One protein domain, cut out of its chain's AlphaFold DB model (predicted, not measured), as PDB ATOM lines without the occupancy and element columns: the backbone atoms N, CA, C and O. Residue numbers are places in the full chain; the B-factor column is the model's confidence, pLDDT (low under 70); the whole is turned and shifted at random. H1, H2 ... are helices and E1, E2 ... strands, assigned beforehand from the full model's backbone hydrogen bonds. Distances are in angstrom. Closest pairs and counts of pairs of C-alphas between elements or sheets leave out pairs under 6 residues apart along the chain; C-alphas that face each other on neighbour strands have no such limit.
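What this domain is: This is residues 523 to 608 of the 982 residues of the protein "Carb-bd_dom_fam9 domain-containing protein" of Opitutaceae bacterium TSB47 (UniProt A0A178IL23). A long, twisted slab of three strands, E1, E2 and E6, makes most of one side of the domain, and a second small sheet of E3, E5 and E4 meets it through E3 and the start of E6 and reaches away from it. The short helix H1 lies out on the same side as the small sheet, and residues 550 to 556 of the E2 to E3 link stick out as a free loop at one end. The printed part has 86 residues, with one named helix and six named strands in the order E1 E2 E3 H1 E4 E5 E6, and is mostly strand. The sheets, in the orders E1 - E2 - E6 and E3 - E5 - E4, are both antiparallel. The whole is elongated, spanning 49 by 25 by 18 A, and only just compact, close to loose, with a radius of gyration of the C-alphas of 14.3 A.

Where its parts are: E1, residues 523 to 532, begins at C-alpha 523 (13.756, -48.358, -7.968) and is 29.3 A long. E2 is residues 537 to 546, 28.5 A, and E6 is residues 601 to 607, 19.9 A, ending at C-alpha 607 (26.420, -23.815, -5.307). In the other sheet E3 is residues 560 to 562, E5 is residues 591 to 597, 18.1 A, and E4 is residues 582 to 588, 14.5 A. H1, residues 570 to 575, begins at C-alpha 570 (35.909, -36.256, -11.304).

How they stand to each other: E1 and E2 form a hairpin, antiparallel at 162 degrees, with N 526 and O 543 2.8 A apart, within hydrogen-bond range. On the other side of E2 is E6, antiparallel at 156 degrees, with N 540 and O 604 at 2.8 A. The closest C-alphas of E3 and E6, Ala 561 and Glu 601, are 5.4 A apart. E5 pairs in a staggered way, with E3 over residues 595 to 597, N 561 and O 596 at 2.9 A, and with E4 over residues 591 to 595, N 584 and O 593 at 2.8 A. E4 and E5 form a hairpin. E3, H1 and E4 make a split strand-helix-strand unit, two strands running the same way with E5 between them; its crossover is right-handed. H1 only grazes the sheet E1 E2 E6, with residues 572 to 575, and its O i to N i+4 pairs are within hydrogen-bond range. E1 and E4 are apart.

The domain as a whole: The two C-alphas farthest apart, those of Glu 534 and Gln 552, are 49.5 A apart. The printed part has no cut. The E2 to E3 link, residues 547 to 559, is long. The mean pLDDT of the printed part is 89.0, that of H1 is 74, and no printed residue is under 70.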
ATOM      1  N   VAL A 523      14.925 -48.466  -7.070       93.06
ATOM      2  CA  VAL A 523      13.756 -48.358  -7.968       93.06
ATOM      3  C   VAL A 523      12.975 -47.051  -7.797       93.06
ATOM      4  O   VAL A 523      11.922 -46.865  -8.394       93.06
ATOM      5  N   GLY A 524      13.468 -46.135  -6.975       88.94
ATOM      6  CA  GLY A 524      12.860 -44.823  -6.809       88.94
ATOM      7  C   GLY A 524      13.789 -43.897  -6.055       88.94
ATOM      8  O   GLY A 524      14.690 -44.355  -5.352       88.94
ATOM      9  N   VAL A 525      13.562 -42.598  -6.190       91.88
ATOM     10  CA  VAL A 525      14.287 -41.571  -5.450       91.88
ATOM     11  C   VAL A 525      13.303 -40.507  -4.985       91.88
ATOM     12  O   VAL A 525      12.458 -40.048  -5.748       91.88
ATOM     13  N   THR A 526      13.398 -40.130  -3.717       89.69
ATOM     14  CA  THR A 526      12.787 -38.916  -3.185       89.69
ATOM     15  C   THR A 526      13.887 -37.882  -3.040       89.69
ATOM     16  O   THR A 526      14.830 -38.080  -2.269       89.69
ATOM     17  N   GLU A 527      13.767 -36.800  -3.795       90.94
ATOM     18  CA  GLU A 527      14.653 -35.650  -3.704       90.94
ATOM     19  C   GLU A 527      14.058 -34.615  -2.747       90.94
ATOM     20  O   GLU A 527      12.853 -34.369  -2.720       90.94
ATOM     21  N   SER A 528      14.912 -34.036  -1.915       87.69
ATOM     22  CA  SER A 528      14.584 -32.896  -1.064       87.69
ATOM     23  C   SER A 528      15.775 -31.957  -1.056       87.69
ATOM     24  O   SER A 528      16.914 -32.420  -1.136       87.69
ATOM     25  N   TRP A 529      15.529 -30.659  -0.947       92.25
ATOM     26  CA  TRP A 529      16.590 -29.663  -0.948       92.25
ATOM     27  C   TRP A 529      16.419 -28.659   0.189       92.25
ATOM     28  O   TRP A 529      15.315 -28.408   0.671       92.25
ATOM     29  N   GLN A 530      17.538 -28.093   0.631       91.06
ATOM     30  CA  GLN A 530      17.594 -27.029   1.621       91.06
ATOM     31  C   GLN A 530      18.581 -25.961   1.153       91.06
ATOM     32  O   GLN A 530      19.751 -26.245   0.909       91.06
ATOM     33  N   TYR A 531      18.119 -24.717   1.037       91.12
ATOM     34  CA  TYR A 531      18.998 -23.590   0.743       91.12
ATOM     35  C   TYR A 531      19.687 -23.090   2.021       91.12
ATOM     36  O   TYR A 531      19.036 -22.846   3.040       91.12
ATOM     37  N   HIS A 532      21.007 -22.937   1.948       87.88
ATOM     38  CA  HIS A 532      21.888 -22.463   3.012       87.88
ATOM     39  C   HIS A 532      22.425 -21.070   2.656       87.88
ATOM     40  O   HIS A 532      23.490 -20.974   2.032       87.88
ATOM     41  N   PRO A 533      21.720 -19.980   3.014       85.94
ATOM     42  CA  PRO A 533      22.082 -18.621   2.597       85.94
ATOM     43  C   PRO A 533      23.469 -18.191   3.088       85.94
ATOM     44  O   PRO A 533      24.178 -17.466   2.397       85.94
ATOM     45  N   GLU A 534      23.896 -18.670   4.255       91.19
ATOM     46  CA  GLU A 534      25.204 -18.371   4.841       91.19
ATOM     47  C   GLU A 534      26.378 -18.936   4.031       91.19
ATOM     48  O   GLU A 534      27.490 -18.411   4.101       91.19
ATOM     49  N   ARG A 535      26.128 -19.992   3.248       90.69
ATOM     50  CA  ARG A 535      27.112 -20.647   2.377       90.69
ATOM     51  C   ARG A 535      26.821 -20.455   0.893       90.69
ATOM     52  O   ARG A 535      27.683 -20.781   0.086       90.69
ATOM     53  N   ARG A 536      25.643 -19.926   0.543       88.00
ATOM     54  CA  ARG A 536      25.146 -19.818  -0.833       88.00
ATOM     55  C   ARG A 536      25.195 -21.168  -1.550       88.00
ATOM     56  O   ARG A 536      25.795 -21.299  -2.611       88.00
ATOM     57  N   VAL A 537      24.598 -22.192  -0.940       89.38
ATOM     58  CA  VAL A 537      24.497 -23.547  -1.512       89.38
ATOM     59  C   VAL A 537      23.094 -24.115  -1.323       89.38
ATOM     60  O   VAL A 537      22.420 -23.815  -0.338       89.38
ATOM     61  N   PHE A 538      22.673 -24.967  -2.246       87.19
ATOM     62  CA  PHE A 538      21.552 -25.883  -2.097       87.19
ATOM     63  C   PHE A 538      22.105 -27.238  -1.643       87.19
ATOM     64  O   PHE A 538      22.823 -27.894  -2.393       87.19
ATOM     65  N   GLU A 539      21.795 -27.667  -0.418       92.75
ATOM     66  CA  GLU A 539      21.988 -29.063  -0.008       92.75
ATOM     67  C   GLU A 539      20.872 -29.885  -0.651       92.75
ATOM     68  O   GLU A 539      19.704 -29.691  -0.318       92.75
ATOM     69  N   LEU A 540      21.216 -30.809  -1.545       91.81
ATOM     70  CA  LEU A 540      20.300 -31.816  -2.067       91.81
ATOM     71  C   LEU A 540      20.466 -33.105  -1.272       91.81
ATOM     72  O   LEU A 540      21.573 -33.537  -0.943       91.81
ATOM     73  N   ARG A 541      19.341 -33.754  -0.995       94.44
ATOM     74  CA  ARG A 541      19.254 -35.047  -0.328       94.44
ATOM     75  C   ARG A 541      18.393 -35.974  -1.158       94.44
ATOM     76  O   ARG A 541      17.194 -35.751  -1.302       94.44
ATOM     77  N   HIS A 542      19.014 -37.039  -1.648       94.56
ATOM     78  CA  HIS A 542      18.349 -38.083  -2.413       94.56
ATOM     79  C   HIS A 542      18.214 -39.311  -1.525       94.56
ATOM     80  O   HIS A 542      19.218 -39.861  -1.065       94.56
ATOM     81  N   ARG A 543      16.976 -39.740  -1.284       95.94
ATOM     82  CA  ARG A 543      16.661 -40.977  -0.570       95.94
ATOM     83  C   ARG A 543      16.096 -41.996  -1.545       95.94
ATOM     84  O   ARG A 543      15.040 -41.773  -2.126       95.94
ATOM     85  N   PHE A 544      16.780 -43.117  -1.696       95.75
ATOM     86  CA  PHE A 544      16.412 -44.166  -2.629       95.75
ATOM     87  C   PHE A 544      15.463 -45.182  -1.994       95.75
ATOM     88  O   PHE A 544      15.658 -45.629  -0.860       95.75
ATOM     89  N   ALA A 545      14.448 -45.572  -2.757       94.81
ATOM     90  CA  ALA A 545      13.648 -46.760  -2.507       94.81
ATOM     91  C   ALA A 545      14.271 -47.940  -3.259       94.81
ATOM     92  O   ALA A 545      14.765 -47.776  -4.373       94.81
ATOM     93  N   TYR A 546      14.232 -49.135  -2.670       95.44
ATOM     94  CA  TYR A 546      14.860 -50.328  -3.238       95.44
ATOM     95  C   TYR A 546      13.848 -51.437  -3.459       95.44
ATOM     96  O   TYR A 546      12.922 -51.607  -2.661       95.44
ATOM     97  N   SER A 547      14.078 -52.234  -4.499       93.62
ATOM     98  CA  SER A 547      13.302 -53.433  -4.779       93.62
ATOM     99  C   SER A 547      13.407 -54.452  -3.639       93.62
ATOM    100  O   SER A 547      14.290 -54.372  -2.782       93.62
ATOM    101  N   GLU A 548      12.487 -55.412  -3.602       92.38
ATOM    102  CA  GLU A 548      12.563 -56.546  -2.675       92.38
ATOM    103  C   GLU A 548      13.829 -57.380  -2.914       92.38
ATOM    104  O   GLU A 548      14.204 -57.630  -4.065       92.38
ATOM    105  N   ASN A 549      14.450 -57.848  -1.827       93.75
ATOM    106  CA  ASN A 549      15.536 -58.820  -1.890       93.75
ATOM    107  C   ASN A 549      14.943 -60.221  -2.083       93.75
ATOM    108  O   ASN A 549      14.354 -60.786  -1.164       93.75
ATOM    109  N   LEU A 550      15.088 -60.769  -3.289       91.19
ATOM    110  CA  LEU A 550      14.593 -62.107  -3.637       91.19
ATOM    111  C   LEU A 550      15.685 -63.185  -3.556       91.19
ATOM    112  O   LEU A 550      15.446 -64.325  -3.962       91.19
ATOM    113  N   SER A 551      16.886 -62.820  -3.097       93.62
ATOM    114  CA  SER A 551      18.050 -63.698  -3.021       93.62
ATOM    115  C   SER A 551      17.935 -64.709  -1.882       93.62
ATOM    116  O   SER A 551      17.570 -64.368  -0.762       93.62
ATOM    117  N   GLN A 552      18.299 -65.956  -2.166       94.94
ATOM    118  CA  GLN A 552      18.452 -67.048  -1.201       94.94
ATOM    119  C   GLN A 552      19.915 -67.244  -0.786       94.94
ATOM    120  O   GLN A 552      20.221 -68.086   0.056       94.94
ATOM    121  N   TRP A 553      20.832 -66.488  -1.390       96.00
ATOM    122  CA  TRP A 553      22.251 -66.567  -1.082       96.00
ATOM    123  C   TRP A 553      22.542 -65.976   0.301       96.00
ATOM    124  O   TRP A 553      21.998 -64.917   0.621       96.00
ATOM    125  N   PRO A 554      23.440 -66.585   1.099       94.94
ATOM    126  CA  PRO A 554      23.846 -66.072   2.408       94.94
ATOM    127  C   PRO A 554      24.841 -64.906   2.260       94.94
ATOM    128  O   PRO A 554      25.953 -64.936   2.783       94.94
ATOM    129  N   VAL A 555      24.458 -63.890   1.489       94.81
ATOM    130  CA  VAL A 555      25.271 -62.715   1.172       94.81
ATOM    131  C   VAL A 555      24.595 -61.489   1.767       94.81
ATOM    132  O   VAL A 555      23.433 -61.214   1.480       94.81
ATOM    133  N   GLU A 556      25.330 -60.758   2.602       95.50
ATOM    134  CA  GLU A 556      24.866 -59.494   3.169       95.50
ATOM    135  C   GLU A 556      24.725 -58.435   2.065       95.50
ATOM    136  O   GLU A 556      25.640 -58.244   1.255       95.50
ATOM    137  N   GLU A 557      23.570 -57.770   2.020       95.19
ATOM    138  CA  GLU A 557      23.295 -56.725   1.036       95.19
ATOM    139  C   GLU A 557      24.104 -55.454   1.311       95.19
ATOM    140  O   GLU A 557      24.275 -55.036   2.453       95.19
ATOM    141  N   GLU A 558      24.573 -54.808   0.244       97.38
ATOM    142  CA  GLU A 558      25.214 -53.495   0.312       97.38
ATOM    143  C   GLU A 558      24.400 -52.515  -0.535       97.38
ATOM    144  O   GLU A 558      24.532 -52.475  -1.756       97.38
ATOM    145  N   LEU A 559      23.543 -51.720   0.109       97.38
ATOM    146  CA  LEU A 559      22.772 -50.693  -0.596       97.38
ATOM    147  C   LEU A 559      23.704 -49.634  -1.194       97.38
ATOM    148  O   LEU A 559      24.656 -49.203  -0.542       97.38
ATOM    149  N   ILE A 560      23.397 -49.183  -2.410       96.00
ATOM    150  CA  ILE A 560      24.086 -48.062  -3.057       96.00
ATOM    151  C   ILE A 560      23.141 -46.878  -3.210       96.00
ATOM    152  O   ILE A 560      22.079 -47.013  -3.814       96.00
ATOM    153  N   ALA A 561      23.517 -45.716  -2.686       96.31
ATOM    154  CA  ALA A 561      22.887 -44.440  -3.000       96.31
ATOM    155  C   ALA A 561      23.741 -43.752  -4.076       96.31
ATOM    156  O   ALA A 561      24.749 -43.117  -3.737       96.31
ATOM    157  N   PRO A 562      23.433 -43.952  -5.370       94.19
ATOM    158  CA  PRO A 562      24.283 -43.471  -6.446       94.19
ATOM    159  C   PRO A 562      24.251 -41.950  -6.549       94.19
ATOM    160  O   PRO A 562      23.206 -41.314  -6.391       94.19
ATOM    161  N   LEU A 563      25.401 -41.372  -6.877       91.38
ATOM    162  CA  LEU A 563      25.468 -39.995  -7.332       91.38
ATOM    163  C   LEU A 563      24.801 -39.912  -8.719       91.38
ATOM    164  O   LEU A 563      25.032 -40.800  -9.549       91.38
ATOM    165  N   PRO A 564      23.992 -38.874  -9.007       86.06
ATOM    166  CA  PRO A 564      23.461 -38.662 -10.348       86.06
ATOM    167  C   PRO A 564      24.568 -38.744 -11.408       86.06
ATOM    168  O   PRO A 564      25.660 -38.199 -11.227       86.06
ATOM    169  N   GLN A 565      24.301 -39.428 -12.523       79.31
ATOM    170  CA  GLN A 565      25.334 -39.737 -13.525       79.31
ATOM    171  C   GLN A 565      25.992 -38.472 -14.108       79.31
ATOM    172  O   GLN A 565      27.195 -38.468 -14.361       79.31
ATOM    173  N   LEU A 566      25.245 -37.366 -14.226       71.00
ATOM    174  CA  LEU A 566      25.771 -36.049 -14.627       71.00
ATOM    175  C   LEU A 566      26.866 -35.521 -13.701       71.00
ATOM    176  O   LEU A 566      27.792 -34.843 -14.142       71.00
ATOM    177  N   LEU A 567      26.755 -35.825 -12.411       78.62
ATOM    178  CA  LEU A 567      27.695 -35.383 -11.392       78.62
ATOM    179  C   LEU A 567      28.835 -36.388 -11.198       78.62
ATOM    180  O   LEU A 567      29.755 -36.120 -10.438       78.62
ATOM    181  N   SER A 568      28.827 -37.521 -11.910       74.31
ATOM    182  CA  SER A 568      29.821 -38.597 -11.765       74.31
ATOM    183  C   SER A 568      31.164 -38.317 -12.464       74.31
ATOM    184  O   SER A 568      32.021 -39.197 -12.557       74.31
ATOM    185  N   SER A 569      31.395 -37.089 -12.942       77.81
ATOM    186  CA  SER A 569      32.718 -36.675 -13.421       77.81
ATOM    187  C   SER A 569      33.628 -36.289 -12.250       77.81
ATOM    188  O   SER A 569      33.187 -35.687 -11.271       77.81
ATOM    189  N   THR A 570      34.925 -36.589 -12.352       73.00
ATOM    190  CA  THR A 570      35.909 -36.256 -11.304       73.00
ATOM    191  C   THR A 570      35.948 -34.750 -11.005       73.00
ATOM    192  O   THR A 570      36.143 -34.353  -9.859       73.00
ATOM    193  N   GLU A 571      35.724 -33.908 -12.020       75.81
ATOM    194  CA  GLU A 571      35.653 -32.451 -11.864       75.81
ATOM    195  C   GLU A 571      34.405 -32.006 -11.094       75.81
ATOM    196  O   GLU A 571      34.512 -31.129 -10.241       75.81
ATOM    197  N   ALA A 572      33.241 -32.610 -11.359       73.06
ATOM    198  CA  ALA A 572      32.012 -32.319 -10.622       73.06
ATOM    199  C   ALA A 572      32.129 -32.760  -9.155       73.06
ATOM    200  O   ALA A 572      31.847 -31.980  -8.251       73.06
ATOM    201  N   ILE A 573      32.647 -33.965  -8.904       75.31
ATOM    202  CA  ILE A 573      32.842 -34.498  -7.545       75.31
ATOM    203  C   ILE A 573      33.765 -33.615  -6.706       75.31
ATOM    204  O   ILE A 573      33.498 -33.383  -5.531       75.31
ATOM    205  N   ALA A 574      34.838 -33.090  -7.300       74.94
ATOM    206  CA  ALA A 574      35.750 -32.189  -6.598       74.94
ATOM    207  C   ALA A 574      35.105 -30.841  -6.223       74.94
ATOM    208  O   ALA A 574      35.620 -30.140  -5.354       74.94
ATOM    209  N   ARG A 575      34.010 -30.460  -6.892       70.62
ATOM    210  CA  ARG A 575      33.356 -29.150  -6.757       70.62
ATOM    211  C   ARG A 575      32.110 -29.163  -5.886       70.62
ATOM    212  O   ARG A 575      31.774 -28.117  -5.343       70.62
ATOM    213  N   PHE A 576      31.439 -30.303  -5.771       75.12
ATOM    214  CA  PHE A 576      30.179 -30.434  -5.048       75.12
ATOM    215  C   PHE A 576      30.415 -31.261  -3.782       75.12
ATOM    216  O   PHE A 576      30.510 -32.489  -3.873       75.12
ATOM    217  N   PRO A 577      30.564 -30.612  -2.606       72.12
ATOM    218  CA  PRO A 577      30.731 -31.310  -1.341       72.12
ATOM    219  C   PRO A 577      29.610 -32.327  -1.173       72.12
ATOM    220  O   PRO A 577      28.434 -31.975  -1.165       72.12
ATOM    221  N   ALA A 578      29.975 -33.596  -1.059       74.06
ATOM    222  CA  ALA A 578      29.030 -34.682  -0.894       74.06
ATOM    223  C   ALA A 578      29.350 -35.475   0.369       74.06
ATOM    224  O   ALA A 578      30.461 -35.435   0.904       74.06
ATOM    225  N   THR A 579      28.366 -36.252   0.821       80.19
ATOM    226  CA  THR A 579      28.633 -37.409   1.684       80.19
ATOM    227  C   THR A 579      29.787 -38.199   1.060       80.19
ATOM    228  O   THR A 579      29.756 -38.354  -0.161       80.19
ATOM    229  N   PRO A 580      30.792 -38.674   1.829       87.69
ATOM    230  CA  PRO A 580      31.986 -39.296   1.265       87.69
ATOM    231  C   PRO A 580      31.644 -40.298   0.164       87.69
ATOM    232  O   PRO A 580      31.025 -41.332   0.422       87.69
ATOM    233  N   LEU A 581      31.997 -39.929  -1.065       90.88
ATOM    234  CA  LEU A 581      31.715 -40.719  -2.251       90.88
ATOM    235  C   LEU A 581      32.785 -41.786  -2.400       90.88
ATOM    236  O   LEU A 581      33.973 -41.526  -2.203       90.88
ATOM    237  N   VAL A 582      32.357 -42.973  -2.800       92.62
ATOM    238  CA  VAL A 582      33.248 -44.047  -3.215       92.62
ATOM    239  C   VAL A 582      33.109 -44.257  -4.714       92.62
ATOM    240  O   VAL A 582      32.009 -44.171  -5.265       92.62
ATOM    241  N   ASP A 583      34.235 -44.520  -5.376       93.50
ATOM    242  CA  ASP A 583      34.221 -45.087  -6.720       93.50
ATOM    243  C   ASP A 583      33.650 -46.505  -6.611       93.50
ATOM    244  O   ASP A 583      34.174 -47.352  -5.882       93.50
ATOM    245  N   LEU A 584      32.537 -46.754  -7.297       94.19
ATOM    246  CA  LEU A 584      31.856 -48.044  -7.297       94.19
ATOM    247  C   LEU A 584      32.545 -49.061  -8.220       94.19
ATOM    248  O   LEU A 584      32.039 -50.174  -8.373       94.19
ATOM    249  N   ASP A 585      33.698 -48.702  -8.792       93.19
ATOM    250  CA  ASP A 585      34.535 -49.527  -9.658       93.19
ATOM    251  C   ASP A 585      33.785 -49.992 -10.918       93.19
ATOM    252  O   ASP A 585      33.810 -51.157 -11.332       93.19
ATOM    253  N   TYR A 586      33.056 -49.046 -11.515       93.62
ATOM    254  CA  TYR A 586      32.197 -49.271 -12.672       93.62
ATOM    255  C   TYR A 586      32.277 -48.107 -13.647       93.62
ATOM    256  O   TYR A 586      32.181 -46.952 -13.238       93.62
ATOM    257  N   ARG A 587      32.448 -48.386 -14.943       91.62
ATOM    258  CA  ARG A 587      32.602 -47.333 -15.949       91.62
ATOM    259  C   ARG A 587      31.268 -47.004 -16.614       91.62
ATOM    260  O   ARG A 587      30.657 -47.864 -17.243       91.62
ATOM    261  N   LEU A 588      30.867 -45.742 -16.523       87.12
ATOM    262  CA  LEU A 588      29.776 -45.124 -17.278       87.12
ATOM    263  C   LEU A 588      30.334 -44.308 -18.452       87.12
ATOM    264  O   LEU A 588      31.538 -44.047 -18.533       87.12
ATOM    265  N   PHE A 589      29.454 -43.847 -19.344       80.25
ATOM    266  CA  PHE A 589      29.830 -42.944 -20.440       80.25
ATOM    267  C   PHE A 589      30.427 -41.624 -19.935       80.25
ATOM    268  O   PHE A 589      31.368 -41.103 -20.532       80.25
ATOM    269  N   GLN A 590      29.936 -41.120 -18.801       79.06
ATOM    270  CA  GLN A 590      30.337 -39.849 -18.198       79.06
ATOM    271  C   GLN A 590      31.587 -39.955 -17.310       79.06
ATOM    272  O   GLN A 590      32.139 -38.933 -16.902       79.06
ATOM    273  N   GLY A 591      32.062 -41.166 -17.003       86.31
ATOM    274  CA  GLY A 591      33.173 -41.362 -16.073       86.31
ATOM    275  C   GLY A 591      33.048 -42.633 -15.246       86.31
ATOM    276  O   GLY A 591      32.430 -43.606 -15.667       86.31
ATOM    277  N   ASN A 592      33.677 -42.640 -14.074       90.88
ATOM    278  CA  ASN A 592      33.460 -43.717 -13.110       90.88
ATOM    279  C   ASN A 592      32.107 -43.516 -12.430       90.88
ATOM    280  O   ASN A 592      31.604 -42.399 -12.351       90.88
ATOM    281  N   TYR A 593      31.509 -44.599 -11.962       92.50
ATOM    282  CA  TYR A 593      30.258 -44.554 -11.237       92.50
ATOM    283  C   TYR A 593      30.534 -44.303  -9.760       92.50
ATOM    284  O   TYR A 593      31.256 -45.077  -9.139       92.50
ATOM    285  N   TYR A 594      29.962 -43.246  -9.193       93.44
ATOM    286  CA  TYR A 594      30.176 -42.888  -7.794       93.44
ATOM    287  C   TYR A 594      28.888 -42.985  -6.988       93.44
ATOM    288  O   TYR A 594      27.785 -42.843  -7.515       93.44
ATOM    289  N   GLY A 595      29.023 -43.194  -5.684       94.19
ATOM    290  CA  GLY A 595      27.894 -43.184  -4.766       94.19
ATOM    291  C   GLY A 595      28.320 -43.351  -3.319       94.19
ATOM    292  O   GLY A 595      29.506 -43.333  -2.998       94.19
ATOM    293  N   VAL A 596      27.334 -43.531  -2.447       95.31
ATOM    294  CA  VAL A 596      27.531 -43.909  -1.045       95.31
ATOM    295  C   VAL A 596      27.109 -45.364  -0.883       95.31
ATOM    296  O   VAL A 596      26.027 -45.742  -1.328       95.31
ATOM    297  N   THR A 597      27.944 -46.185  -0.252       95.62
ATOM    298  CA  THR A 597      27.628 -47.594   0.018       95.62
ATOM    299  C   THR A 597      27.088 -47.799   1.435       95.62
ATOM    300  O   THR A 597      27.304 -46.985   2.337       95.62
ATOM    301  N   GLY A 598      26.330 -48.880   1.631       95.62
ATOM    302  CA  GLY A 598      25.707 -49.245   2.905       95.62
ATOM    303  C   GLY A 598      24.586 -48.301   3.353       95.62
ATOM    304  O   GLY A 598      24.171 -48.347   4.511       95.62
ATOM    305  N   ARG A 599      24.105 -47.410   2.475       95.19
ATOM    306  CA  ARG A 599      23.079 -46.407   2.791       95.19
ATOM    307  C   ARG A 599      22.102 -46.236   1.639       95.19
ATOM    308  O   ARG A 599      22.467 -46.354   0.478       95.19
ATOM    309  N   ALA A 600      20.874 -45.877   1.999       96.19
ATOM    310  CA  ALA A 600      19.805 -45.509   1.076       96.19
ATOM    311  C   ALA A 600      19.766 -44.004   0.761       96.19
ATOM    312  O   ALA A 600      18.835 -43.537   0.118       96.19
ATOM    313  N   GLU A 601      20.716 -43.217   1.268       96.19
ATOM    314  CA  GLU A 601      20.689 -41.757   1.176       96.19
ATOM    315  C   GLU A 601      22.064 -41.217   0.787       96.19
ATOM    316  O   GLU A 601      23.088 -41.647   1.325       96.19
ATOM    317  N   ILE A 602      22.061 -40.241  -0.116       95.12
ATOM    318  CA  ILE A 602      23.214 -39.418  -0.481       95.12
ATOM    319  C   ILE A 602      22.828 -37.949  -0.319       95.12
ATOM    320  O   ILE A 602      21.700 -37.549  -0.620       95.12
ATOM    321  N   ARG A 603      23.772 -37.149   0.175       94.38
ATOM    322  CA  ARG A 603      23.664 -35.689   0.214       94.38
ATOM    323  C   ARG A 603      24.800 -35.069  -0.561       94.38
ATOM    324  O   ARG A 603      25.929 -35.549  -0.427       94.38
ATOM    325  N   PHE A 604      24.504 -34.029  -1.318       91.88
ATOM    326  CA  PHE A 604      25.500 -33.248  -2.033       91.88
ATOM    327  C   PHE A 604      25.051 -31.796  -2.156       91.88
ATOM    328  O   PHE A 604      23.861 -31.503  -2.192       91.88
ATOM    329  N   GLU A 605      26.013 -30.886  -2.179       90.81
ATOM    330  CA  GLU A 605      25.767 -29.452  -2.246       90.81
ATOM    331  C   GLU A 605      26.003 -28.944  -3.665       90.81
ATOM    332  O   GLU A 605      27.069 -29.154  -4.245       90.81
ATOM    333  N   LEU A 606      25.014 -28.239  -4.209       86.62
ATOM    334  CA  LEU A 606      25.167 -27.445  -5.419       86.62
ATOM    335  C   LEU A 606      25.339 -25.978  -5.007       86.62
ATOM    336  O   LEU A 606      24.584 -25.498  -4.162       86.62
ATOM    337  N   PRO A 607      26.315 -25.239  -5.558       84.31
ATOM    338  CA  PRO A 607      26.420 -23.815  -5.307       84.31
ATOM    339  C   PRO A 607      25.147 -23.128  -5.787       84.31
ATOM    340  O   PRO A 607      24.550 -23.527  -6.789       84.31
ATOM    341  N   GLU A 608      24.748 -22.085  -5.069       81.88
ATOM    342  CA  GLU A 608      23.761 -21.145  -5.566       81.88
ATOM    343  C   GLU A 608      24.217 -20.692  -6.946       81.88
ATOM    344  O   GLU A 608      25.340 -20.206  -7.123       81.88
TER     345      GLU A 608